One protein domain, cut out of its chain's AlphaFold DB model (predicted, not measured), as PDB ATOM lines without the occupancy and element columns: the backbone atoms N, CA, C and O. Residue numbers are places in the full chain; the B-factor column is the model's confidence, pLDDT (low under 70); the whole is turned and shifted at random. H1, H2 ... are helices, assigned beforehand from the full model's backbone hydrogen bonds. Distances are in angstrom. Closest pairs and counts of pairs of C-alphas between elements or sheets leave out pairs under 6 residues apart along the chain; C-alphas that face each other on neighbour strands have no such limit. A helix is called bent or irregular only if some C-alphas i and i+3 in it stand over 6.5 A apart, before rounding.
ATOM      1  N   HIS A 133     -39.055  16.667 -50.097       94.38
ATOM      2  CA  HIS A 133     -39.877  15.771 -49.284       94.38
ATOM      3  C   HIS A 133     -39.631  14.301 -49.626       94.38
ATOM      4  O   HIS A 133     -39.524  13.481 -48.712       94.38
ATOM      5  N   ALA A 134     -39.461  13.981 -50.912       92.69
ATOM      6  CA  ALA A 134     -39.066  12.647 -51.354       92.69
ATOM      7  C   ALA A 134     -37.747  12.200 -50.699       92.69
ATOM      8  O   ALA A 134     -37.687  11.142 -50.066       92.69
ATOM      9  N   LEU A 135     -36.715  13.049 -50.786       94.31
ATOM     10  CA  LEU A 135     -35.402  12.814 -50.182       94.31
ATOM     11  C   LEU A 135     -35.501  12.673 -48.654       94.31
ATOM     12  O   LEU A 135     -34.953  11.738 -48.073       94.31
ATOM     13  N   SER A 136     -36.223  13.584 -47.999       95.12
ATOM     14  CA  SER A 136     -36.391  13.591 -46.544       95.12
ATOM     15  C   SER A 136     -37.089  12.328 -46.042       95.12
ATOM     16  O   SER A 136     -36.663  11.765 -45.034       95.12
ATOM     17  N   ARG A 137     -38.118  11.846 -46.746       93.31
ATOM     18  CA  ARG A 137     -38.813  10.598 -46.406       93.31
ATOM     19  C   ARG A 137     -37.899   9.385 -46.571       93.31
ATOM     20  O   ARG A 137     -37.894   8.511 -45.703       93.31
ATOM     21  N   ALA A 138     -37.123   9.340 -47.654       93.00
ATOM     22  CA  ALA A 138     -36.167   8.265 -47.898       93.00
ATOM     23  C   ALA A 138     -35.089   8.214 -46.803       93.00
ATOM     24  O   ALA A 138     -34.856   7.149 -46.229       93.00
ATOM     25  N   LEU A 139     -34.497   9.361 -46.446       94.94
ATOM     26  CA  LEU A 139     -33.521   9.422 -45.356       94.94
ATOM     27  C   LEU A 139     -34.156   9.050 -44.013       94.94
ATOM     28  O   LEU A 139     -33.590   8.239 -43.296       94.94
ATOM     29  N   LEU A 140     -35.353   9.553 -43.695       94.75
ATOM     30  CA  LEU A 140     -36.046   9.215 -42.447       94.75
ATOM     31  C   LEU A 140     -36.281   7.704 -42.315       94.75
ATOM     32  O   LEU A 140     -36.079   7.136 -41.241       94.75
ATOM     33  N   SER A 141     -36.679   7.046 -43.407       94.50
ATOM     34  CA  SER A 141     -36.821   5.590 -43.441       94.50
ATOM     35  C   SER A 141     -35.486   4.908 -43.129       94.50
ATOM     36  O   SER A 141     -35.424   4.077 -42.221       94.50
ATOM     37  N   LEU A 142     -34.399   5.319 -43.782       94.69
ATOM     38  CA  LEU A 142     -33.072   4.744 -43.562       94.69
ATOM     39  C   LEU A 142     -32.549   5.000 -42.144       94.69
ATOM     40  O   LEU A 142     -32.156   4.047 -41.472       94.69
ATOM     41  N   THR A 143     -32.639   6.228 -41.637       95.06
ATOM     42  CA  THR A 143     -32.276   6.572 -40.258       95.06
ATOM     43  C   THR A 143     -33.081   5.746 -39.256       95.06
ATOM     44  O   THR A 143     -32.516   5.240 -38.288       95.06
ATOM     45  N   SER A 144     -34.382   5.527 -39.489       94.69
ATOM     46  CA  SER A 144     -35.204   4.696 -38.600       94.69
ATOM     47  C   SER A 144     -34.743   3.233 -38.573       94.69
ATOM     48  O   SER A 144     -34.632   2.644 -37.498       94.69
ATOM     49  N   THR A 145     -34.393   2.658 -39.729       93.38
ATOM     50  CA  THR A 145     -33.844   1.294 -39.793       93.38
ATOM     51  C   THR A 145     -32.469   1.206 -39.135       93.38
ATOM     52  O   THR A 145     -32.207   0.281 -38.366       93.38
ATOM     53  N   HIS A 146     -31.617   2.207 -39.353       94.19
ATOM     54  CA  HIS A 146     -30.310   2.308 -38.725       94.19
ATOM     55  C   HIS A 146     -30.419   2.414 -37.198       94.19
ATOM     56  O   HIS A 146     -29.722   1.693 -36.492       94.19
ATOM     57  N   ALA A 147     -31.339   3.226 -36.669       93.56
ATOM     58  CA  ALA A 147     -31.549   3.386 -35.229       93.56
ATOM     59  C   ALA A 147     -31.933   2.072 -34.521       93.56
ATOM     60  O   ALA A 147     -31.603   1.882 -33.350       93.56
ATOM     61  N   LEU A 148     -32.597   1.150 -35.227       91.94
ATOM     62  CA  LEU A 148     -32.915  -0.184 -34.711       91.94
ATOM     63  C   LEU A 148     -31.718  -1.145 -34.789       91.94
ATOM     64  O   LEU A 148     -31.511  -1.944 -33.875       91.94
ATOM     65  N   LEU A 149     -30.927  -1.077 -35.864       91.50
ATOM     66  CA  LEU A 149     -29.810  -1.996 -36.118       91.50
ATOM     67  C   LEU A 149     -28.525  -1.617 -35.370       91.50
ATOM     68  O   LEU A 149     -27.827  -2.496 -34.865       91.50
ATOM     69  N   ALA A 150     -28.222  -0.323 -35.262       92.12
ATOM     70  CA  ALA A 150     -27.011   0.196 -34.637       92.12
ATOM     71  C   ALA A 150     -26.755  -0.366 -33.225       92.12
ATOM     72  O   ALA A 150     -25.660  -0.887 -33.002       92.12
ATOM     73  N   PRO A 151     -27.702  -0.356 -32.262       91.75
ATOM     74  CA  PRO A 151     -27.432  -0.888 -30.923       91.75
ATOM     75  C   PRO A 151     -27.126  -2.394 -30.933       91.75
ATOM     76  O   PRO A 151     -26.285  -2.854 -30.162       91.75
ATOM     77  N   LEU A 152     -27.759  -3.162 -31.826       90.31
ATOM     78  CA  LEU A 152     -27.505  -4.599 -31.976       90.31
ATOM     79  C   LEU A 152     -26.114  -4.859 -32.566       90.31
ATOM     80  O   LEU A 152     -25.389  -5.739 -32.091       90.31
ATOM     81  N   ALA A 153     -25.719  -4.066 -33.565       90.38
ATOM     82  CA  ALA A 153     -24.393  -4.125 -34.168       90.38
ATOM     83  C   ALA A 153     -23.308  -3.812 -33.130       90.38
ATOM     84  O   ALA A 153     -22.378  -4.597 -32.957       90.38
ATOM     85  N   HIS A 154     -23.475  -2.740 -32.352       92.06
ATOM     86  CA  HIS A 154     -22.546  -2.376 -31.282       92.06
ATOM     87  C   HIS A 154     -22.462  -3.418 -30.171       92.06
ATOM     88  O   HIS A 154     -21.364  -3.720 -29.702       92.06
ATOM     89  N   ALA A 155     -23.592  -3.988 -29.746       90.38
ATOM     90  CA  ALA A 155     -23.596  -5.054 -28.751       90.38
ATOM     91  C   ALA A 155     -22.811  -6.275 -29.253       90.38
ATOM     92  O   ALA A 155     -21.980  -6.824 -28.528       90.38
ATOM     93  N   THR A 156     -23.007  -6.643 -30.522       88.25
ATOM     94  CA  THR A 156     -22.287  -7.746 -31.170       88.25
ATOM     95  C   THR A 156     -20.790  -7.448 -31.279       88.25
ATOM     96  O   THR A 156     -19.977  -8.285 -30.889       88.25
ATOM     97  N   LEU A 157     -20.401  -6.250 -31.730       90.56
ATOM     98  CA  LEU A 157     -18.998  -5.826 -31.795       90.56
ATOM     99  C   LEU A 157     -18.343  -5.806 -30.408       90.56
ATOM    100  O   LEU A 157     -17.215  -6.265 -30.249       90.56
ATOM    101  N   THR A 158     -19.058  -5.336 -29.388       92.94
ATOM    102  CA  THR A 158     -18.562  -5.312 -28.006       92.94
ATOM    103  C   THR A 158     -18.321  -6.728 -27.489       92.94
ATOM    104  O   THR A 158     -17.267  -7.008 -26.921       92.94
ATOM    105  N   HIS A 159     -19.263  -7.643 -27.726       90.12
ATOM    106  CA  HIS A 159     -19.117  -9.051 -27.362       90.12
ATOM    107  C   HIS A 159     -17.927  -9.709 -28.083       90.12
ATOM    108  O   HIS A 159     -17.090 -10.355 -27.456       90.12
ATOM    109  N   GLN A 160     -17.793  -9.479 -29.390       90.50
ATOM    110  CA  GLN A 160     -16.653  -9.943 -30.183       90.50
ATOM    111  C   GLN A 160     -15.314  -9.424 -29.637       90.50
ATOM    112  O   GLN A 160     -14.366 -10.197 -29.484       90.50
ATOM    113  N   ALA A 161     -15.239  -8.136 -29.295       93.12
ATOM    114  CA  ALA A 161     -14.047  -7.528 -28.715       93.12
ATOM    115  C   ALA A 161     -13.690  -8.148 -27.353       93.12
ATOM    116  O   ALA A 161     -12.519  -8.420 -27.089       93.12
ATOM    117  N   GLN A 162     -14.689  -8.434 -26.509       93.25
ATOM    118  CA  GLN A 162     -14.490  -9.118 -25.226       93.25
ATOM    119  C   GLN A 162     -13.922 -10.530 -25.413       93.25
ATOM    120  O   GLN A 162     -12.953 -10.889 -24.742       93.25
ATOM    121  N   LEU A 163     -14.465 -11.307 -26.354       91.50
ATOM    122  CA  LEU A 163     -13.969 -12.649 -26.674       91.50
ATOM    123  C   LEU A 163     -12.519 -12.626 -27.174       91.50
ATOM    124  O   LEU A 163     -11.698 -13.437 -26.746       91.50
ATOM    125  N   LEU A 164     -12.182 -11.681 -28.056       94.00
ATOM    126  CA  LEU A 164     -10.817 -11.520 -28.564       94.00
ATOM    127  C   LEU A 164      -9.838 -11.100 -27.462       94.00
ATOM    128  O   LEU A 164      -8.718 -11.606 -27.419       94.00
ATOM    129  N   ALA A 165     -10.259 -10.214 -26.555       94.31
ATOM    130  CA  ALA A 165      -9.444  -9.785 -25.423       94.31
ATOM    131  C   ALA A 165      -9.210 -10.918 -24.406       94.31
ATOM    132  O   ALA A 165      -8.129 -11.011 -23.824       94.31
ATOM    133  N   ALA A 166     -10.202 -11.791 -24.202       92.19
ATOM    134  CA  ALA A 166     -10.109 -12.922 -23.282       92.19
ATOM    135  C   ALA A 166      -9.291 -14.100 -23.842       92.19
ATOM    136  O   ALA A 166      -8.643 -14.812 -23.073       92.19
ATOM    137  N   LEU A 167      -9.253 -14.276 -25.167       93.12
ATOM    138  CA  LEU A 167      -8.646 -15.432 -25.836       93.12
ATOM    139  C   LEU A 167      -7.212 -15.775 -25.361       93.12
ATOM    140  O   LEU A 167      -6.966 -16.944 -25.046       93.12
ATOM    141  N   PRO A 168      -6.251 -14.832 -25.253       93.19
ATOM    142  CA  PRO A 168      -4.908 -15.155 -24.763       93.19
ATOM    143  C   PRO A 168      -4.905 -15.627 -23.302       93.19
ATOM    144  O   PRO A 168      -4.165 -16.544 -22.934       93.19
ATOM    145  N   ALA A 169      -5.751 -15.028 -22.460       90.75
ATOM    146  CA  ALA A 169      -5.891 -15.432 -21.065       90.75
ATOM    147  C   ALA A 169      -6.504 -16.836 -20.963       90.75
ATOM    148  O   ALA A 169      -6.033 -17.658 -20.181       90.75
ATOM    149  N   ASP A 170      -7.486 -17.157 -21.798       90.69
ATOM    150  CA  ASP A 170      -8.113 -18.480 -21.808       90.69
ATOM    151  C   ASP A 170      -7.127 -19.567 -22.255       90.69
ATOM    152  O   ASP A 170      -7.008 -20.607 -21.604       90.69
ATOM    153  N   LEU A 171      -6.318 -19.301 -23.287       92.38
ATOM    154  CA  LEU A 171      -5.284 -20.235 -23.752       92.38
ATOM    155  C   LEU A 171      -4.187 -20.502 -22.712       92.38
ATOM    156  O   LEU A 171      -3.624 -21.597 -22.692       92.38
ATOM    157  N   THR A 172      -3.891 -19.544 -21.831       91.31
ATOM    158  CA  THR A 172      -2.913 -19.730 -20.742       91.31
ATOM    159  C   THR A 172      -3.517 -20.394 -19.504       91.31
ATOM    160  O   THR A 172      -2.806 -21.097 -18.779       91.31
ATOM    161  N   ARG A 173      -4.823 -20.216 -19.268       89.25
ATOM    162  CA  ARG A 173      -5.556 -20.796 -18.130       89.25
ATOM    163  C   ARG A 173      -5.945 -22.255 -18.348       89.25
ATOM    164  O   ARG A 173      -5.797 -23.056 -17.432       89.25
ATOM    165  N   LEU A 174      -6.413 -22.635 -19.538       90.50
ATOM    166  CA  LEU A 174      -6.931 -23.990 -19.795       90.50
ATOM    167  C   LEU A 174      -5.933 -25.133 -19.517       90.50
ATOM    168  O   LEU A 174      -6.360 -26.156 -18.977       90.50
ATOM    169  N   PRO A 175      -4.620 -25.003 -19.790       90.56
ATOM    170  CA  PRO A 175      -3.632 -26.017 -19.404       90.56
ATOM    171  C   PRO A 175      -3.478 -26.197 -17.885       90.56
ATOM    172  O   PRO A 175      -3.053 -27.252 -17.419       90.56
ATOM    173  N   GLN A 176      -3.836 -25.180 -17.097       89.00
ATOM    174  CA  GLN A 176      -3.819 -25.230 -15.631       89.00
ATOM    175  C   GLN A 176      -5.063 -25.945 -15.084       89.00
ATOM    176  O   GLN A 176      -5.071 -26.395 -13.936       89.00
ATOM    177  N   VAL A 177      -6.107 -26.094 -15.913       87.94
ATOM    178  CA  VAL A 177      -7.347 -26.773 -15.542       87.94
ATOM    179  C   VAL A 177      -7.188 -28.277 -15.644       87.94
ATOM    180  O   VAL A 177      -7.331 -28.847 -16.724       87.94
ATOM    181  N   ARG A 178      -6.910 -28.942 -14.519       88.56
ATOM    182  CA  ARG A 178      -6.855 -30.407 -14.470       88.56
ATOM    183  C   ARG A 178      -8.249 -31.018 -14.504       88.56
ATOM    184  O   ARG A 178      -9.150 -30.595 -13.783       88.56
ATOM    185  N   ILE A 179      -8.395 -32.049 -15.329       88.88
ATOM    186  CA  ILE A 179      -9.624 -32.824 -15.430       88.88
ATOM    187  C   ILE A 179      -9.606 -33.912 -14.360       88.88
ATOM    188  O   ILE A 179      -8.614 -34.629 -14.203       88.88
ATOM    189  N   HIS A 180     -10.715 -34.033 -13.638       85.44
ATOM    190  CA  HIS A 180     -10.905 -35.022 -12.594       85.44
ATOM    191  C   HIS A 180     -10.802 -36.435 -13.203       85.44
ATOM    192  O   HIS A 180     -11.397 -36.687 -14.258       85.44
ATOM    193  N   PRO A 181     -10.047 -37.365 -12.582       83.62
ATOM    194  CA  PRO A 181      -9.721 -38.676 -13.162       83.62
ATOM    195  C   PRO A 181     -10.948 -39.521 -13.521       83.62
ATOM    196  O   PRO A 181     -10.903 -40.348 -14.432       83.62
ATOM    197  N   GLU A 182     -12.056 -39.285 -12.838       81.12
ATOM    198  CA  GLU A 182     -13.330 -39.948 -13.081       81.12
ATOM    199  C   GLU A 182     -13.909 -39.658 -14.474       81.12
ATOM    200  O   GLU A 182     -14.341 -40.575 -15.167       81.12
ATOM    201  N   PHE A 183     -13.803 -38.414 -14.956       84.00
ATOM    202  CA  PHE A 183     -14.219 -38.063 -16.320       84.00
ATOM    203  C   PHE A 183     -13.255 -38.588 -17.390       84.00
ATOM    204  O   PHE A 183     -13.555 -38.548 -18.582       84.00
ATOM    205  N   LEU A 184     -12.083 -39.082 -16.983       81.44
ATOM    206  CA  LEU A 184     -11.063 -39.625 -17.875       81.44
ATOM    207  C   LEU A 184     -11.146 -41.151 -18.024       81.44
ATOM    208  O   LEU A 184     -10.341 -41.717 -18.768       81.44
ATOM    209  N   GLY A 185     -12.080 -41.823 -17.340       73.50
ATOM    210  CA  GLY A 185     -12.245 -43.279 -17.416       73.50
ATOM    211  C   GLY A 185     -10.966 -44.044 -17.055       73.50
ATOM    212  O   GLY A 185     -10.618 -45.015 -17.725       73.50
ATOM    213  N   GLY A 186     -10.206 -43.552 -16.069       65.50
ATOM    214  CA  GLY A 186      -8.943 -44.159 -15.626       65.50
ATOM    215  C   GLY A 186      -7.705 -43.806 -16.464       65.50
ATOM    216  O   GLY A 186      -6.628 -44.356 -16.232       65.50
ATOM    217  N   ARG A 187      -7.807 -42.890 -17.438       71.31
ATOM    218  CA  ARG A 187      -6.640 -42.379 -18.184       71.31
ATOM    219  C   ARG A 187      -5.829 -41.387 -17.336       71.31
ATOM    220  O   ARG A 187      -6.378 -40.684 -16.493       71.31
ATOM    221  N   LYS A 188      -4.510 -41.315 -17.583       72.06
ATOM    222  CA  LYS A 188      -3.584 -40.396 -16.884       72.06
ATOM    223  C   LYS A 188      -4.039 -38.935 -16.996       72.06
ATOM    224  O   LYS A 188      -4.590 -38.551 -18.025       72.06
ATOM    225  N   GLY A 189      -3.761 -38.159 -15.942       75.25
ATOM    226  CA  GLY A 189      -4.205 -36.775 -15.751       75.25
ATOM    227  C   GLY A 189      -4.019 -35.903 -16.988       75.25
ATOM    228  O   GLY A 189      -2.893 -35.666 -17.419       75.25
ATOM    229  N   ARG A 190      -5.146 -35.452 -17.539       87.94
ATOM    230  CA  ARG A 190      -5.223 -34.500 -18.647       87.94
ATOM    231  C   ARG A 190      -5.693 -33.148 -18.138       87.94
ATOM    232  O   ARG A 190      -6.402 -33.072 -17.134       87.94
ATOM    233  N   SER A 191      -5.320 -32.100 -18.850       90.06
ATOM    234  CA  SER A 191      -5.869 -30.760 -18.675       90.06
ATOM    235  C   SER A 191      -6.938 -30.459 -19.729       90.06
ATOM    236  O   SER A 191      -7.002 -31.136 -20.757       90.06
ATOM    237  N   LEU A 192      -7.763 -29.429 -19.515       89.38
ATOM    238  CA  LEU A 192      -8.626 -28.905 -20.585       89.38
ATOM    239  C   LEU A 192      -7.794 -28.397 -21.771       89.38
ATOM    240  O   LEU A 192      -8.202 -28.557 -22.918       89.38
ATOM    241  N   GLY A 193      -6.602 -27.856 -21.501       88.38
ATOM    242  CA  GLY A 193      -5.653 -27.423 -22.526       88.38
ATOM    243  C   GLY A 193      -5.247 -28.537 -23.497       88.38
ATOM    244  O   GLY A 193      -5.062 -28.262 -24.677       88.38
ATOM    245  N   ASP A 194      -5.205 -29.798 -23.055       90.81
ATOM    246  CA  ASP A 194      -4.854 -30.938 -23.921       90.81
ATOM    247  C   ASP A 194      -5.907 -31.209 -25.013       90.81
ATOM    248  O   ASP A 194      -5.618 -31.870 -26.012       90.81
ATOM    249  N   TYR A 195      -7.132 -30.703 -24.838       90.12
ATOM    250  CA  TYR A 195      -8.221 -30.803 -25.815       90.12
ATOM    251  C   TYR A 195      -8.278 -29.599 -26.763       90.12
ATOM    252  O   TYR A 195      -9.119 -29.559 -27.663       90.12
ATOM    253  N   VAL A 196      -7.374 -28.631 -26.595       91.44
ATOM    254  CA  VAL A 196      -7.326 -27.403 -27.381       91.44
ATOM    255  C   VAL A 196      -5.992 -27.299 -28.108       91.44
ATOM    256  O   VAL A 196      -4.926 -27.178 -27.515       91.44
ATOM    257  N   ALA A 197      -6.046 -27.250 -29.436       92.56
ATOM    258  CA  ALA A 197      -4.871 -26.928 -30.237       92.56
ATOM    259  C   ALA A 197      -4.586 -25.415 -30.170       92.56
ATOM    260  O   ALA A 197      -5.071 -24.663 -31.016       92.56
ATOM    261  N   ALA A 198      -3.794 -24.971 -29.187       90.44
ATOM    262  CA  ALA A 198      -3.524 -23.550 -28.924       90.44
ATOM    263  C   ALA A 198      -3.051 -22.773 -30.167       90.44
ATOM    264  O   ALA A 198      -3.576 -21.702 -30.456       90.44
ATOM    265  N   GLY A 199      -2.142 -23.349 -30.965       91.44
ATOM    266  CA  GLY A 199      -1.690 -22.731 -32.218       91.44
ATOM    267  C   GLY A 199      -2.808 -22.561 -33.256       91.44
ATOM    268  O   GLY A 199      -2.878 -21.533 -33.921       91.44
ATOM    269  N   LYS A 200      -3.740 -23.521 -33.359       92.50
ATOM    270  CA  LYS A 200      -4.910 -23.386 -34.247       92.50
ATOM    271  C   LYS A 200      -5.887 -22.337 -33.720       92.50
ATOM    272  O   LYS A 200      -6.435 -21.581 -34.513       92.50
ATOM    273  N   MET A 201      -6.087 -22.266 -32.404       93.31
ATOM    274  CA  MET A 201      -6.960 -21.256 -31.800       93.31
ATOM    275  C   MET A 201      -6.399 -19.839 -31.908       93.31
ATOM    276  O   MET A 201      -7.183 -18.915 -32.096       93.31
ATOM    277  N   ALA A 202      -5.077 -19.664 -31.874       91.38
ATOM    278  CA  ALA A 202      -4.447 -18.379 -32.167       91.38
ATOM    279  C   ALA A 202      -4.757 -17.915 -33.604       91.38
ATOM    280  O   ALA A 202      -5.220 -16.794 -33.794       91.38
ATOM    281  N   LEU A 203      -4.630 -18.808 -34.598       92.06
ATOM    282  CA  LEU A 203      -4.985 -18.508 -35.995       92.06
ATOM    283  C   LEU A 203      -6.476 -18.181 -36.173       92.06
ATOM    284  O   LEU A 203      -6.834 -17.282 -36.935       92.06
ATOM    285  N   VAL A 204      -7.360 -18.898 -35.470       92.00
ATOM    286  CA  VAL A 204      -8.798 -18.577 -35.443       92.00
ATOM    287  C   VAL A 204      -9.024 -17.196 -34.824       92.00
ATOM    288  O   VAL A 204      -9.795 -16.416 -35.372       92.00
ATOM    289  N   GLY A 205      -8.315 -16.866 -33.743       92.88
ATOM    290  CA  GLY A 205      -8.338 -15.547 -33.111       92.88
ATOM    291  C   GLY A 205      -7.938 -14.421 -34.060       92.88
ATOM    292  O   GLY A 205      -8.666 -13.442 -34.175       92.88
ATOM    293  N   GLU A 206      -6.841 -14.579 -34.802       92.44
ATOM    294  CA  GLU A 206      -6.401 -13.611 -35.817       92.44
ATOM    295  C   GLU A 206      -7.427 -13.441 -36.948       92.44
ATOM    296  O   GLU A 206      -7.686 -12.330 -37.414       92.44
ATOM    297  N   ALA A 207      -8.045 -14.537 -37.399       90.94
ATOM    298  CA  ALA A 207      -9.110 -14.481 -38.394       90.94
ATOM    299  C   ALA A 207     -10.360 -13.756 -37.864       90.94
ATOM    300  O   ALA A 207     -10.932 -12.933 -38.578       90.94
ATOM    301  N   CYS A 208     -10.761 -14.019 -36.617       91.69
ATOM    302  CA  CYS A 208     -11.859 -13.316 -35.953       91.69
ATOM    303  C   CYS A 208     -11.535 -11.834 -35.721       91.69
ATOM    304  O   CYS A 208     -12.408 -10.996 -35.911       91.69
ATOM    305  N   ALA A 209     -10.289 -11.492 -35.381       92.88
ATOM    306  CA  ALA A 209      -9.850 -10.109 -35.200       92.88
ATOM    307  C   ALA A 209      -9.941  -9.296 -36.496       92.88
ATOM    308  O   ALA A 209     -10.461  -8.183 -36.476       92.88
ATOM    309  N   ARG A 210      -9.511  -9.865 -37.632       91.31
ATOM    310  CA  ARG A 210      -9.684  -9.223 -38.946       91.31
ATOM    311  C   ARG A 210     -11.156  -9.023 -39.290       91.31
ATOM    312  O   ARG A 210     -11.553  -7.912 -39.615       91.31
ATOM    313  N   ALA A 211     -11.971 -10.064 -39.128       89.00
ATOM    314  CA  ALA A 211     -13.408  -9.969 -39.380       89.00
ATOM    315  C   ALA A 211     -14.084  -8.917 -38.479       89.00
ATOM    316  O   ALA A 211     -14.921  -8.155 -38.949       89.00
ATOM    317  N   HIS A 212     -13.699  -8.840 -37.202       91.00
ATOM    318  CA  HIS A 212     -14.187  -7.821 -36.272       91.00
ATOM    319  C   HIS A 212     -13.832  -6.403 -36.739       91.00
ATOM    320  O   HIS A 212     -14.693  -5.530 -36.730       91.00
ATOM    321  N   GLN A 213     -12.591  -6.177 -37.182       92.19
ATOM    322  CA  GLN A 213     -12.148  -4.879 -37.700       92.19
ATOM    323  C   GLN A 213     -12.894  -4.478 -38.976       92.19
ATOM    324  O   GLN A 213     -13.329  -3.335 -39.084       92.19
ATOM    325  N   GLU A 214     -13.082  -5.408 -39.913       89.94
ATOM    326  CA  GLU A 214     -13.863  -5.182 -41.137       89.94
ATOM    327  C   GLU A 214     -15.316  -4.809 -40.809       89.94
ATOM    328  O   GLU A 214     -15.846  -3.839 -41.350       89.94
ATOM    329  N   CYS A 215     -15.939  -5.524 -39.865       88.31
ATOM    330  CA  CYS A 215     -17.298  -5.227 -39.416       88.31
ATOM    331  C   CYS A 215     -17.384  -3.868 -38.707       88.31
ATOM    332  O   CYS A 215     -18.292  -3.091 -38.985       88.31
ATOM    333  N   ALA A 216     -16.441  -3.562 -37.811       91.88
ATOM    334  CA  ALA A 216     -16.400  -2.287 -37.098       91.88
ATOM    335  C   ALA A 216     -16.209  -1.103 -38.058       91.88
ATOM    336  O   ALA A 216     -16.881  -0.084 -37.918       91.88
ATOM    337  N   ALA A 217     -15.345  -1.255 -39.066       92.12
ATOM    338  CA  ALA A 217     -15.155  -0.252 -40.107       92.12
ATOM    339  C   ALA A 217     -16.426  -0.055 -40.948       92.12
ATOM    340  O   ALA A 217     -16.786   1.082 -41.242       92.12
ATOM    341  N   ALA A 218     -17.129  -1.137 -41.300       90.25
ATOM    342  CA  ALA A 218     -18.384  -1.057 -42.043       90.25
ATOM    343  C   ALA A 218     -19.492  -0.343 -41.248       90.25
ATOM    344  O   ALA A 218     -20.170   0.520 -41.799       90.25
ATOM    345  N   VAL A 219     -19.646  -0.658 -39.953       92.44
ATOM    346  CA  VAL A 219     -20.594   0.034 -39.058       92.44
ATOM    347  C   VAL A 219     -20.262   1.524 -38.974       92.44
ATOM    348  O   VAL A 219     -21.129   2.355 -39.236       92.44
ATOM    349  N   GLY A 220     -18.997   1.867 -38.703       94.00
ATOM    350  CA  GLY A 220     -18.559   3.263 -38.627       94.00
ATOM    351  C   GLY A 220     -18.794   4.036 -39.929       94.00
ATOM    352  O   GLY A 220     -19.295   5.155 -39.894       94.00
ATOM    353  N   ALA A 221     -18.522   3.424 -41.086       93.25
ATOM    354  CA  ALA A 221     -18.735   4.054 -42.389       93.25
ATOM    355  C   ALA A 221     -20.217   4.362 -42.673       93.25
ATOM    356  O   ALA A 221     -20.530   5.425 -43.219       93.25
ATOM    357  N   VAL A 222     -21.133   3.460 -42.300       94.12
ATOM    358  CA  VAL A 222     -22.581   3.695 -42.431       94.12
ATOM    359  C   VAL A 222     -23.013   4.853 -41.537       94.12
ATOM    360  O   VAL A 222     -23.719   5.746 -41.997       94.12
ATOM    361  N   GLU A 223     -22.552   4.887 -40.289       94.44
ATOM    362  CA  GLU A 223     -22.877   5.966 -39.353       94.44
ATOM    363  C   GLU A 223     -22.338   7.323 -39.796       94.44
ATOM    364  O   GLU A 223     -23.044   8.327 -39.696       94.44
ATOM    365  N   ASP A 224     -21.099   7.365 -40.285       95.19
ATOM    366  CA  ASP A 224     -20.489   8.578 -40.823       95.19
ATOM    367  C   ASP A 224     -21.287   9.097 -42.021       95.19
ATOM    368  O   ASP A 224     -21.605  10.286 -42.084       95.19
ATOM    369  N   THR A 225     -21.683   8.195 -42.923       94.44
ATOM    370  CA  THR A 225     -22.495   8.539 -44.096       94.44
ATOM    371  C   THR A 225     -23.874   9.057 -43.686       94.44
ATOM    372  O   THR A 225     -24.308  10.086 -44.195       94.44
ATOM    373  N   MET A 226     -24.554   8.406 -42.736       94.88
ATOM    374  CA  MET A 226     -25.858   8.859 -42.230       94.88
ATOM    375  C   MET A 226     -25.771  10.243 -41.584       94.88
ATOM    376  O   MET A 226     -26.569  11.119 -41.908       94.88
ATOM    377  N   ARG A 227     -24.769  10.471 -40.723       94.94
ATOM    378  CA  ARG A 227     -24.560  11.766 -40.056       94.94
ATOM    379  C   ARG A 227     -24.292  12.891 -41.053       94.94
ATOM    380  O   ARG A 227     -24.814  13.994 -40.897       94.94
ATOM    381  N   GLU A 228     -23.496  12.619 -42.083       95.06
ATOM    382  CA  GLU A 228     -23.212  13.595 -43.135       95.06
ATOM    383  C   GLU A 228     -24.453  13.895 -43.990       95.06
ATOM    384  O   GLU A 228     -24.736  15.057 -44.283       95.06
ATOM    385  N   LEU A 229     -25.240  12.872 -44.332       95.56
ATOM    386  CA  LEU A 229     -26.492  13.037 -45.071       95.56
ATOM    387  C   LEU A 229     -27.532  13.837 -44.287       95.56
ATOM    388  O   LEU A 229     -28.199  14.685 -44.872       95.56
ATOM    389  N   GLU A 230     -27.659  13.612 -42.980       94.94
ATOM    390  CA  GLU A 230     -28.545  14.391 -42.109       94.94
ATOM    391  C   GLU A 230     -28.122  15.866 -42.060       94.94
ATOM    392  O   GLU A 230     -28.954  16.761 -42.234       94.94
ATOM    393  N   ARG A 231     -26.816  16.127 -41.922       95.50
ATOM    394  CA  ARG A 231     -26.251  17.484 -41.929       95.50
ATOM    395  C   ARG A 231     -26.516  18.210 -43.249       95.50
ATOM    396  O   ARG A 231     -26.911  19.379 -43.250       95.50
ATOM    397  N   GLU A 232     -26.293  17.541 -44.376       95.06
ATOM    398  CA  GLU A 232     -26.551  18.119 -45.696       95.06
ATOM    399  C   GLU A 232     -28.051  18.269 -45.980       95.06
ATOM    400  O   GLU A 232     -28.455  19.280 -46.559       95.06
ATOM    401  N   LEU A 233     -28.897  17.342 -45.518       95.12
ATOM    402  CA  LEU A 233     -30.351  17.467 -45.629       95.12
ATOM    403  C   LEU A 233     -30.858  18.704 -44.880       95.12
ATOM    404  O   LEU A 233     -31.677  19.444 -45.423       95.12
ATOM    405  N   ASP A 234     -30.360  18.964 -43.671       95.00
ATOM    406  CA  ASP A 234     -30.707  20.159 -42.895       95.00
ATOM    407  C   ASP A 234     -30.273  21.451 -43.605       95.00
ATOM    408  O   ASP A 234     -31.027  22.429 -43.635       95.00
ATOM    409  N   SER A 235     -29.090  21.447 -44.233       95.50
ATOM    410  CA  SER A 235     -28.618  22.563 -45.063       95.50
ATOM    411  C   SER A 235     -29.527  22.804 -46.271       95.50
ATOM    412  O   SER A 235     -29.889  23.947 -46.554       95.50
ATOM    413  N   VAL A 236     -29.922  21.740 -46.978       95.44
ATOM    414  CA  VAL A 236     -30.845  21.835 -48.116       95.44
ATOM    415  C   VAL A 236     -32.229  22.284 -47.654       95.44
ATOM    416  O   VAL A 236     -32.814  23.143 -48.304       95.44
ATOM    417  N   ARG A 237     -32.731  21.797 -46.512       95.44
ATOM    418  CA  ARG A 237     -34.017  22.225 -45.934       95.44
ATOM    419  C   ARG A 237     -34.051  23.729 -45.694       95.44
ATOM    420  O   ARG A 237     -35.028  24.380 -46.050       95.44
ATOM    421  N   ALA A 238     -32.991  24.274 -45.095       94.81
ATOM    422  CA  ALA A 238     -32.883  25.706 -44.840       94.81
ATOM    423  C   ALA A 238     -32.878  26.520 -46.144       94.81
ATOM    424  O   ALA A 238     -33.530  27.554 -46.210       94.81
ATOM    425  N   ALA A 239     -32.193  26.031 -47.182       93.50
ATOM    426  CA  ALA A 239     -32.123  26.709 -48.474       93.50
ATOM    427  C   ALA A 239     -33.421  26.593 -49.297       93.50
ATOM    428  O   ALA A 239     -33.817  27.551 -49.947       93.50
ATOM    429  N   VAL A 240     -34.118  25.452 -49.249       93.06
ATOM    430  CA  VAL A 240     -35.444  25.277 -49.878       93.06
ATOM    431  C   VAL A 240     -36.492  26.165 -49.201       93.06
ATOM    432  O   VAL A 240     -37.384  26.675 -49.871       93.06
ATOM    433  N   GLY A 241     -36.375  26.379 -47.887       90.94
ATOM    434  CA  GLY A 241     -37.228  27.302 -47.138       90.94
ATOM    435  C   GLY A 241     -36.868  28.785 -47.290       90.94
ATOM    436  O   GLY A 241     -37.584  29.623 -46.743       90.94
ATOM    437  N   ASP A 242     -35.783  29.130 -47.995       92.56
ATOM    438  CA  ASP A 242     -35.405  30.524 -48.244       92.56
ATOM    439  C   ASP A 242     -36.253  31.116 -49.380       92.56
ATOM    440  O   ASP A 242     -35.901  31.066 -50.560       92.56
ATOM    441  N   LEU A 243     -37.408  31.670 -49.006       91.25
ATOM    442  CA  LEU A 243     -38.385  32.257 -49.926       91.25
ATOM    443  C   LEU A 243     -38.181  33.758 -50.162       91.25
ATOM    444  O   LEU A 243     -39.021  34.395 -50.787       91.25
ATOM    445  N   ARG A 244     -37.052  34.341 -49.742       94.25
ATOM    446  CA  ARG A 244     -36.841  35.802 -49.777       94.25
ATOM    447  C   ARG A 244     -37.005  36.425 -51.166       94.25
ATOM    448  O   ARG A 244     -37.498  37.543 -51.264       94.25
ATOM    449  N   ILE A 245     -36.605  35.713 -52.225       91.94
ATOM    450  CA  ILE A 245     -36.761  36.181 -53.616       91.94
ATOM    451  C   ILE A 245     -38.243  36.213 -54.021       91.94
ATOM    452  O   ILE A 245     -38.678  37.151 -54.688       91.94
ATOM    453  N   LEU A 246     -39.022  35.211 -53.600       92.88
ATOM    454  CA  LEU A 246     -40.461  35.171 -53.841       92.88
ATOM    455  C   LEU A 246     -41.179  36.242 -53.012       92.88
ATOM    456  O   LEU A 246     -41.983  36.985 -53.563       92.88
ATOM    457  N   ASP A 247     -40.842  36.371 -51.728       94.38
ATOM    458  CA  ASP A 247     -41.417  37.383 -50.838       94.38
ATOM    459  C   ASP A 247     -41.182  38.802 -51.383       94.38
ATOM    460  O   ASP A 247     -42.090  39.632 -51.367       94.38
ATOM    461  N   GLU A 248     -39.986  39.085 -51.919       93.56
ATOM    462  CA  GLU A 248     -39.682  40.361 -52.581       93.56
ATOM    463  C   GLU A 248     -40.558  40.582 -53.822       93.56
ATOM    464  O   GLU A 248     -41.081  41.681 -54.021       93.56
ATOM    465  N   ALA A 249     -40.749  39.543 -54.639       91.94
ATOM    466  CA  ALA A 249     -41.579  39.608 -55.836       91.94
ATOM    467  C   ALA A 249     -43.080  39.773 -55.530       91.94
ATOM    468  O   ALA A 249     -43.806  40.358 -56.334       91.94
ATOM    469  N   GLU A 250     -43.552  39.271 -54.386       92.31
ATOM    470  CA  GLU A 250     -44.954  39.353 -53.961       92.31
ATOM    471  C   GLU A 250     -45.282  40.593 -53.124       92.31
ATOM    472  O   GLU A 250     -46.445  41.003 -53.073       92.31
ATOM    473  N   ALA A 251     -44.285  41.210 -52.483       92.62
ATOM    474  CA  ALA A 251     -44.485  42.335 -51.571       92.62
ATOM    475  C   ALA A 251     -45.150  43.552 -52.236       92.62
ATOM    476  O   ALA A 251     -45.878  44.299 -51.576       92.62
ATOM    477  N   ALA A 252     -44.899  43.776 -53.529       88.81
ATOM    478  CA  ALA A 252     -45.482  44.876 -54.286       88.81
ATOM    479  C   ALA A 252     -45.574  44.537 -55.785       88.81
ATOM    480  O   ALA A 252     -44.808  43.712 -56.276       88.81
ATOM    481  N   PRO A 253     -46.465  45.192 -56.552       89.56
ATOM    482  CA  PRO A 253     -46.463  45.061 -58.004       89.56
ATOM    483  C   PRO A 253     -45.168  45.648 -58.584       89.56
ATOM    484  O   PRO A 253     -44.948  46.858 -58.545       89.56
ATOM    485  N   LEU A 254     -44.317  44.778 -59.122       89.81
ATOM    486  CA  LEU A 254     -43.042  45.138 -59.740       89.81
ATOM    487  C   LEU A 254     -43.161  45.208 -61.272       89.81
ATOM    488  O   LEU A 254     -43.987  44.507 -61.868       89.81
ATOM    489  N   PRO A 255     -42.337  46.036 -61.939       89.94
ATOM    490  CA  PRO A 255     -42.248  46.025 -63.393       89.94
ATOM    491  C   PRO A 255     -41.694  44.685 -63.894       89.94
ATOM    492  O   PRO A 255     -40.956  43.990 -63.193       89.94
ATOM    493  N   ALA A 256     -42.023  44.342 -65.139       87.94
ATOM    494  CA  ALA A 256     -41.648  43.063 -65.741       87.94
ATOM    495  C   ALA A 256     -40.127  42.826 -65.777       87.94
ATOM    496  O   ALA A 256     -39.685  41.694 -65.615       87.94
ATOM    497  N   GLU A 257     -39.328  43.885 -65.927       89.12
ATOM    498  CA  GLU A 257     -37.858  43.812 -65.948       89.12
ATOM    499  C   GLU A 257     -37.316  43.339 -64.599       89.12
ATOM    500  O   GLU A 257     -36.557  42.375 -64.529       89.12
ATOM    501  N   ARG A 258     -37.800  43.947 -63.507       90.38
ATOM    502  CA  ARG A 258     -37.411  43.561 -62.151       90.38
ATOM    503  C   ARG A 258     -37.872  42.144 -61.813       90.38
ATOM    504  O   ARG A 258     -37.142  41.405 -61.163       90.38
ATOM    505  N   LEU A 259     -39.061  41.744 -62.266       91.00
ATOM    506  CA  LEU A 259     -39.547  40.373 -62.087       91.00
ATOM    507  C   LEU A 259     -38.713  39.356 -62.874       91.00
ATOM    508  O   LEU A 259     -38.456  38.274 -62.358       91.00
ATOM    509  N   ALA A 260     -38.255  39.698 -64.081       90.00
ATOM    510  CA  ALA A 260     -37.359  38.847 -64.859       90.00
ATOM    511  C   ALA A 260     -35.985  38.696 -64.181       90.00
ATOM    512  O   ALA A 260     -35.454  37.590 -64.120       90.00
ATOM    513  N   GLU A 261     -35.434  39.769 -63.601       92.12
ATOM    514  CA  GLU A 261     -34.213  39.695 -62.784       92.12
ATOM    515  C   GLU A 261     -34.385  38.774 -61.572       92.12
ATOM    516  O   GLU A 261     -33.533  37.920 -61.324       92.12
ATOM    517  N   LEU A 262     -35.489  38.925 -60.830       93.44
ATOM    518  CA  LEU A 262     -35.791  38.091 -59.664       93.44
ATOM    519  C   LEU A 262     -36.011  36.626 -60.057       93.44
ATOM    520  O   LEU A 262     -35.494  35.738 -59.386       93.44
ATOM    521  N   TYR A 263     -36.701  36.364 -61.167       93.06
ATOM    522  CA  TYR A 263     -36.860  35.020 -61.722       93.06
ATOM    523  C   TYR A 263     -35.516  34.395 -62.113       93.06
ATOM    524  O   TYR A 263     -35.228  33.261 -61.728       93.06
ATOM    525  N   ASN A 264     -34.652  35.132 -62.814       92.25
ATOM    526  CA  ASN A 264     -33.327  34.644 -63.202       92.25
ATOM    527  C   ASN A 264     -32.446  34.380 -61.970       92.25
ATOM    528  O   ASN A 264     -31.743  33.371 -61.912       92.25
ATOM    529  N   ALA A 265     -32.520  35.246 -60.953       93.06
ATOM    530  CA  ALA A 265     -31.844  35.045 -59.675       93.06
ATOM    531  C   ALA A 265     -32.385  33.818 -58.920       93.06
ATOM    532  O   ALA A 265     -31.599  33.041 -58.377       93.06
ATOM    533  N   HIS A 266     -33.706  33.603 -58.923       92.94
ATOM    534  CA  HIS A 266     -34.312  32.416 -58.324       92.94
ATOM    535  C   HIS A 266     -33.906  31.145 -59.068       92.94
ATOM    536  O   HIS A 266     -33.493  30.185 -58.432       92.94
ATOM    537  N   THR A 267     -33.904  31.164 -60.399       91.75
ATOM    538  CA  THR A 267     -33.451  30.048 -61.241       91.75
ATOM    539  C   THR A 267     -31.985  29.698 -60.952       91.75
ATOM    540  O   THR A 267     -31.638  28.527 -60.770       91.75
ATOM    541  N   ALA A 268     -31.125  30.714 -60.802       91.50
ATOM    542  CA  ALA A 268     -29.726  30.557 -60.406       91.50
ATOM    543  C   ALA A 268     -29.539  29.984 -58.991       91.50
ATOM    544  O   ALA A 268     -28.503  29.381 -58.714       91.50
ATOM    545  N   HIS A 269     -30.531  30.130 -58.113       91.75
ATOM    546  CA  HIS A 269     -30.553  29.540 -56.776       91.75
ATOM    547  C   HIS A 269     -31.156  28.120 -56.762       91.75
ATOM    548  O   HIS A 269     -30.572  27.196 -56.193       91.75
ATOM    549  N   ALA A 270     -32.295  27.924 -57.426       90.62
ATOM    550  CA  ALA A 270     -33.078  26.692 -57.441       90.62
ATOM    551  C   ALA A 270     -32.341  25.536 -58.135       90.62
ATOM    552  O   ALA A 270     -32.316  24.418 -57.619       90.62
ATOM    553  N   LEU A 271     -31.677  25.789 -59.269       90.38
ATOM    554  CA  LEU A 271     -30.983  24.735 -60.018       90.38
ATOM    555  C   LEU A 271     -29.820  24.083 -59.249       90.38
ATOM    556  O   LEU A 271     -29.752  22.849 -59.209       90.38
ATOM    557  N   PRO A 272     -28.908  24.837 -58.602       91.56
ATOM    558  CA  PRO A 272     -27.923  24.250 -57.697       91.56
ATOM    559  C   PRO A 272     -28.547  23.428 -56.567       91.56
ATOM    560  O   PRO A 272     -28.011  22.373 -56.227       91.56
ATOM    561  N   LEU A 273     -29.679  23.863 -56.002       92.25
ATOM    562  CA  LEU A 273     -30.379  23.101 -54.964       92.25
ATOM    563  C   LEU A 273     -30.937  21.782 -55.493       92.25
ATOM    564  O   LEU A 273     -30.721  20.749 -54.863       92.25
ATOM    565  N   LEU A 274     -31.566  21.776 -56.669       90.50
ATOM    566  CA  LEU A 274     -32.037  20.547 -57.314       90.50
ATOM    567  C   LEU A 274     -30.885  19.576 -57.603       90.50
ATOM    568  O   LEU A 274     -31.013  18.375 -57.368       90.50
ATOM    569  N   ARG A 275     -29.723  20.087 -58.026       91.44
ATOM    570  CA  ARG A 275     -28.509  19.271 -58.202       91.44
ATOM    571  C   ARG A 275     -27.993  18.698 -56.885       91.44
ATOM    572  O   ARG A 275     -27.599  17.536 -56.852       91.44
ATOM    573  N   ARG A 276     -28.023  19.474 -55.795       93.31
ATOM    574  CA  ARG A 276     -27.685  18.980 -54.448       93.31
ATOM    575  C   ARG A 276     -28.662  17.895 -53.994       93.31
ATOM    576  O   ARG A 276     -28.213  16.855 -53.528       93.31
ATOM    577  N   ILE A 277     -29.967  18.086 -54.190       92.94
ATOM    578  CA  ILE A 277     -30.998  17.076 -53.888       92.94
ATOM    579  C   ILE A 277     -30.748  15.795 -54.695       92.94
ATOM    580  O   ILE A 277     -30.786  14.700 -54.138       92.94
ATOM    581  N   ALA A 278     -30.439  15.909 -55.989       91.19
ATOM    582  CA  ALA A 278     -30.107  14.762 -56.831       91.19
ATOM    583  C   ALA A 278     -28.833  14.037 -56.360       91.19
ATOM    584  O   ALA A 278     -28.818  12.808 -56.289       91.19
ATOM    585  N   ALA A 279     -27.788  14.780 -55.983       92.31
ATOM    586  CA  ALA A 279     -26.555  14.212 -55.439       92.31
ATOM    587  C   ALA A 279     -26.790  13.483 -54.105       92.31
ATOM    588  O   ALA A 279     -26.274  12.383 -53.913       92.31
ATOM    589  N   LEU A 280     -27.613  14.044 -53.212       94.12
ATOM    590  CA  LEU A 280     -27.997  13.390 -51.959       94.12
ATOM    591  C   LEU A 280     -28.819  12.125 -52.212       94.12
ATOM    592  O   LEU A 280     -28.534  11.093 -51.614       94.12
ATOM    593  N   ASN A 281     -29.769  12.156 -53.150       91.69
ATOM    594  CA  ASN A 281     -30.509  10.957 -53.553       91.69
ATOM    595  C   ASN A 281     -29.570   9.856 -54.069       91.69
ATOM    596  O   ASN A 281     -29.726   8.694 -53.702       91.69
ATOM    597  N   ALA A 282     -28.558  10.210 -54.868       92.06
ATOM    598  CA  ALA A 282     -27.541   9.262 -55.318       92.06
ATOM    599  C   ALA A 282     -26.698   8.704 -54.155       92.06
ATOM    600  O   ALA A 282     -26.353   7.524 -54.158       92.06
ATOM    601  N   ALA A 283     -26.407   9.517 -53.138       93.19
ATOM    602  CA  ALA A 283     -25.691   9.088 -51.939       93.19
ATOM    603  C   ALA A 283     -26.524   8.177 -51.010       93.19
ATOM    604  O   ALA A 283     -25.941   7.434 -50.222       93.19
ATOM    605  N   LEU A 284     -27.860   8.160 -51.131       93.38
ATOM    606  CA  LEU A 284     -28.722   7.209 -50.410       93.38
ATOM    607  C   LEU A 284     -28.708   5.798 -51.017       93.38
ATOM    608  O   LEU A 284     -28.900   4.830 -50.284       93.38
ATOM    609  N   LEU A 285     -28.462   5.649 -52.326       92.56
ATOM    610  CA  LEU A 285     -28.490   4.349 -53.022       92.56
ATOM    611  C   LEU A 285     -27.635   3.232 -52.382       92.56
ATOM    612  O   LEU A 285     -28.114   2.097 -52.341       92.56
ATOM    613  N   PRO A 286     -26.400   3.476 -51.899       93.44
ATOM    614  CA  PRO A 286     -25.587   2.423 -51.288       93.44
ATOM    615  C   PRO A 286     -26.011   2.049 -49.860       93.44
ATOM    616  O   PRO A 286     -25.576   1.011 -49.366       93.44
ATOM    617  N   LEU A 287     -26.850   2.839 -49.183       93.56
ATOM    618  CA  LEU A 287     -27.174   2.610 -47.771       93.56
ATOM    619  C   LEU A 287     -28.068   1.385 -47.518       93.56
ATOM    620  O   LEU A 287     -27.735   0.612 -46.620       93.56
ATOM    621  N   PRO A 288     -29.153   1.125 -48.279       94.69
ATOM    622  CA  PRO A 288     -29.953  -0.086 -48.100       94.69
ATOM    623  C   PRO A 288     -29.148  -1.397 -48.144       94.69
ATOM    624  O   PRO A 288     -29.293  -2.194 -47.215       94.69
ATOM    625  N   PRO A 289     -28.275  -1.660 -49.144       93.44
ATOM    626  CA  PRO A 289     -27.487  -2.892 -49.147       93.44
ATOM    627  C   PRO A 289     -26.457  -2.940 -48.008       93.44
ATOM    628  O   PRO A 289     -26.198  -4.017 -47.475       93.44
ATOM    629  N   GLN A 290     -25.902  -1.799 -47.583       92.25
ATOM    630  CA  GLN A 290     -25.009  -1.747 -46.419       92.25
ATOM    631  C   GLN A 290     -25.749  -2.075 -45.113       92.25
ATOM    632  O   GLN A 290     -25.258  -2.866 -44.311       92.25
ATOM    633  N   LEU A 291     -26.953  -1.533 -44.917       92.06
ATOM    634  CA  LEU A 291     -27.802  -1.841 -43.764       92.06
ATOM    635  C   LEU A 291     -28.248  -3.308 -43.762       92.06
ATOM    636  O   LEU A 291     -28.256  -3.933 -42.704       92.06
ATOM    637  N   ALA A 292     -28.545  -3.883 -44.930       90.75
ATOM    638  CA  ALA A 292     -28.829  -5.311 -45.058       90.75
ATOM    639  C   ALA A 292     -27.622  -6.169 -44.640       90.75
ATOM    640  O   ALA A 292     -27.782  -7.116 -43.872       90.75
ATOM    641  N   ALA A 293     -26.405  -5.798 -45.053       86.06
ATOM    642  CA  ALA A 293     -25.189  -6.480 -44.611       86.06
ATOM    643  C   ALA A 293     -24.986  -6.372 -43.085       86.06
ATOM    644  O   ALA A 293     -24.652  -7.361 -42.433       86.06
ATOM    645  N   LEU A 294     -25.253  -5.209 -42.478       85.44
ATOM    646  CA  LEU A 294     -25.231  -5.049 -41.015       85.44
ATOM    647  C   LEU A 294     -26.292  -5.912 -40.316       85.44
ATOM    648  O   LEU A 294     -26.042  -6.491 -39.254       85.44
ATOM    649  N   GLN A 295     -27.475  -6.027 -40.911       87.88
ATOM    650  CA  GLN A 295     -28.525  -6.903 -40.412       87.88
ATOM    651  C   GLN A 295     -28.097  -8.374 -40.467       87.88
ATOM    652  O   GLN A 295     -28.319  -9.108 -39.509       87.88
ATOM    653  N   GLU A 296     -27.434  -8.820 -41.534       83.75
ATOM    654  CA  GLU A 296     -26.895 -10.182 -41.618       83.75
ATOM    655  C   GLU A 296     -25.819 -10.444 -40.557       83.75
ATOM    656  O   GLU A 296     -25.849 -11.485 -39.893       83.75
ATOM    657  N   LEU A 297     -24.927  -9.476 -40.330       73.50
ATOM    658  CA  LEU A 297     -23.899  -9.556 -39.288       73.50
ATOM    659  C   LEU A 297     -24.499  -9.689 -37.878       73.50
ATOM    660  O   LEU A 297     -23.935 -10.385 -37.033       73.50
ATOM    661  N   THR A 298     -25.645  -9.055 -37.624       72.25
ATOM    662  CA  THR A 298     -26.343  -9.105 -36.325       72.25
ATOM    663  C   THR A 298     -27.306 -10.286 -36.187       72.25
ATOM    664  O   THR A 298     -27.568 -10.730 -35.071       72.25
ATOM    665  N   ALA A 299     -27.804 -10.848 -37.294       72.81
ATOM    666  CA  ALA A 299     -28.769 -11.953 -37.309       72.81
ATOM    667  C   ALA A 299     -28.185 -13.328 -36.911       72.81
ATOM    668  O   ALA A 299     -28.911 -14.321 -36.860       72.81
ATOM    669  N   ASN A 300     -26.897 -13.389 -36.564       60.44
ATOM    670  CA  ASN A 300     -26.327 -14.410 -35.683       60.44
ATOM    671  C   ASN A 300     -26.539 -15.884 -36.107       60.44
ATOM    672  O   ASN A 300     -26.779 -16.755 -35.268       60.44
TER     673      ASN A 300
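This is residues 133 to 300 of the 437 residues of the protein "Autophagy-related protein 11" of Fibularhizoctonia sp. CBS 109695 (UniProt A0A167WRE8). This is a long, thin rod of helices running lengthwise and staggered: the long helix H4 folds back beside H1a, and H6 with H7 after it returns along H4, H6 beside the later part of H4 and H7 beside H1a and H4. One end holds the short helices H2 and H3, with residues 182 to 187 sticking out, and the other end is the hairpin of H5 and H6, with its turn at residues 251 to 257 sticking out. The 168 printed residues hold seven named helices, H1 to H7 in chain order, and no named strand; the class is all helix. The whole is extended, with a radius of gyration of the C-alphas of 29.4 A and spans of 107 by 23 by 21 A.

Find C-alpha 133 at (-39.877, 15.771, -49.284), where H1, residues 133 to 176, begins. By its hydrogen bonds H1 was assigned as one helix, but it is bent, with C-alphas 165 and 168 7.1 A apart: arm H1a is residues 133 to 165, 46.4 A long, and arm H1b is residues 168 to 176. H1a is irregular, C-alphas 148 and 151 being 6.7 A apart, with a kink of 35 degrees near residue 149. Next come H2, residues 181 to 184, and H3, residues 192 to 195. H4 runs 62.0 A from Ala 198 at (-3.524, -23.550, -28.924) to Val 240. Then read H5, residues 244 to 251, H6, residues 256 to 284, 41.1 A long, and H7, residues 287 to 298, ending at (-26.343, -9.105, -36.325).

H1a, H4, H6 and H7 form a bundle, helices side by side. Look at Leu 164 and Gly 205, the closest C-alphas of H1a and H4 at 6.6 A; these touch at a shallow tilt of 24 degrees, opposite ways. H7 touches H1a, closest at C-alphas 298 and 153, 5.8 A. H6 touches H4 with residues 273 to 283 alone, closest at C-alphas 273 and 236, 7.0 A. H1b touches H3, closest at C-alphas 175 and 193, 4.0 A; H2 touches no helix. In the hairpin, H5 touches H6, closest at C-alphas 245 and 262, 6.4 A. Every O i to N i+4 pair is within hydrogen-bond range in H4, H5 and H7, against 27 of 29 in H1a, 3 of 5 in H1b and 24 of 25 in H6; H2 and H3 are too short for such a pair.

The C-alphas farthest apart, Gly 186 and Pro 255, are 107.4 A apart. The printed part has no cut and no long link. Its mean pLDDT is 90.6, with residues 186 and 300 under 70.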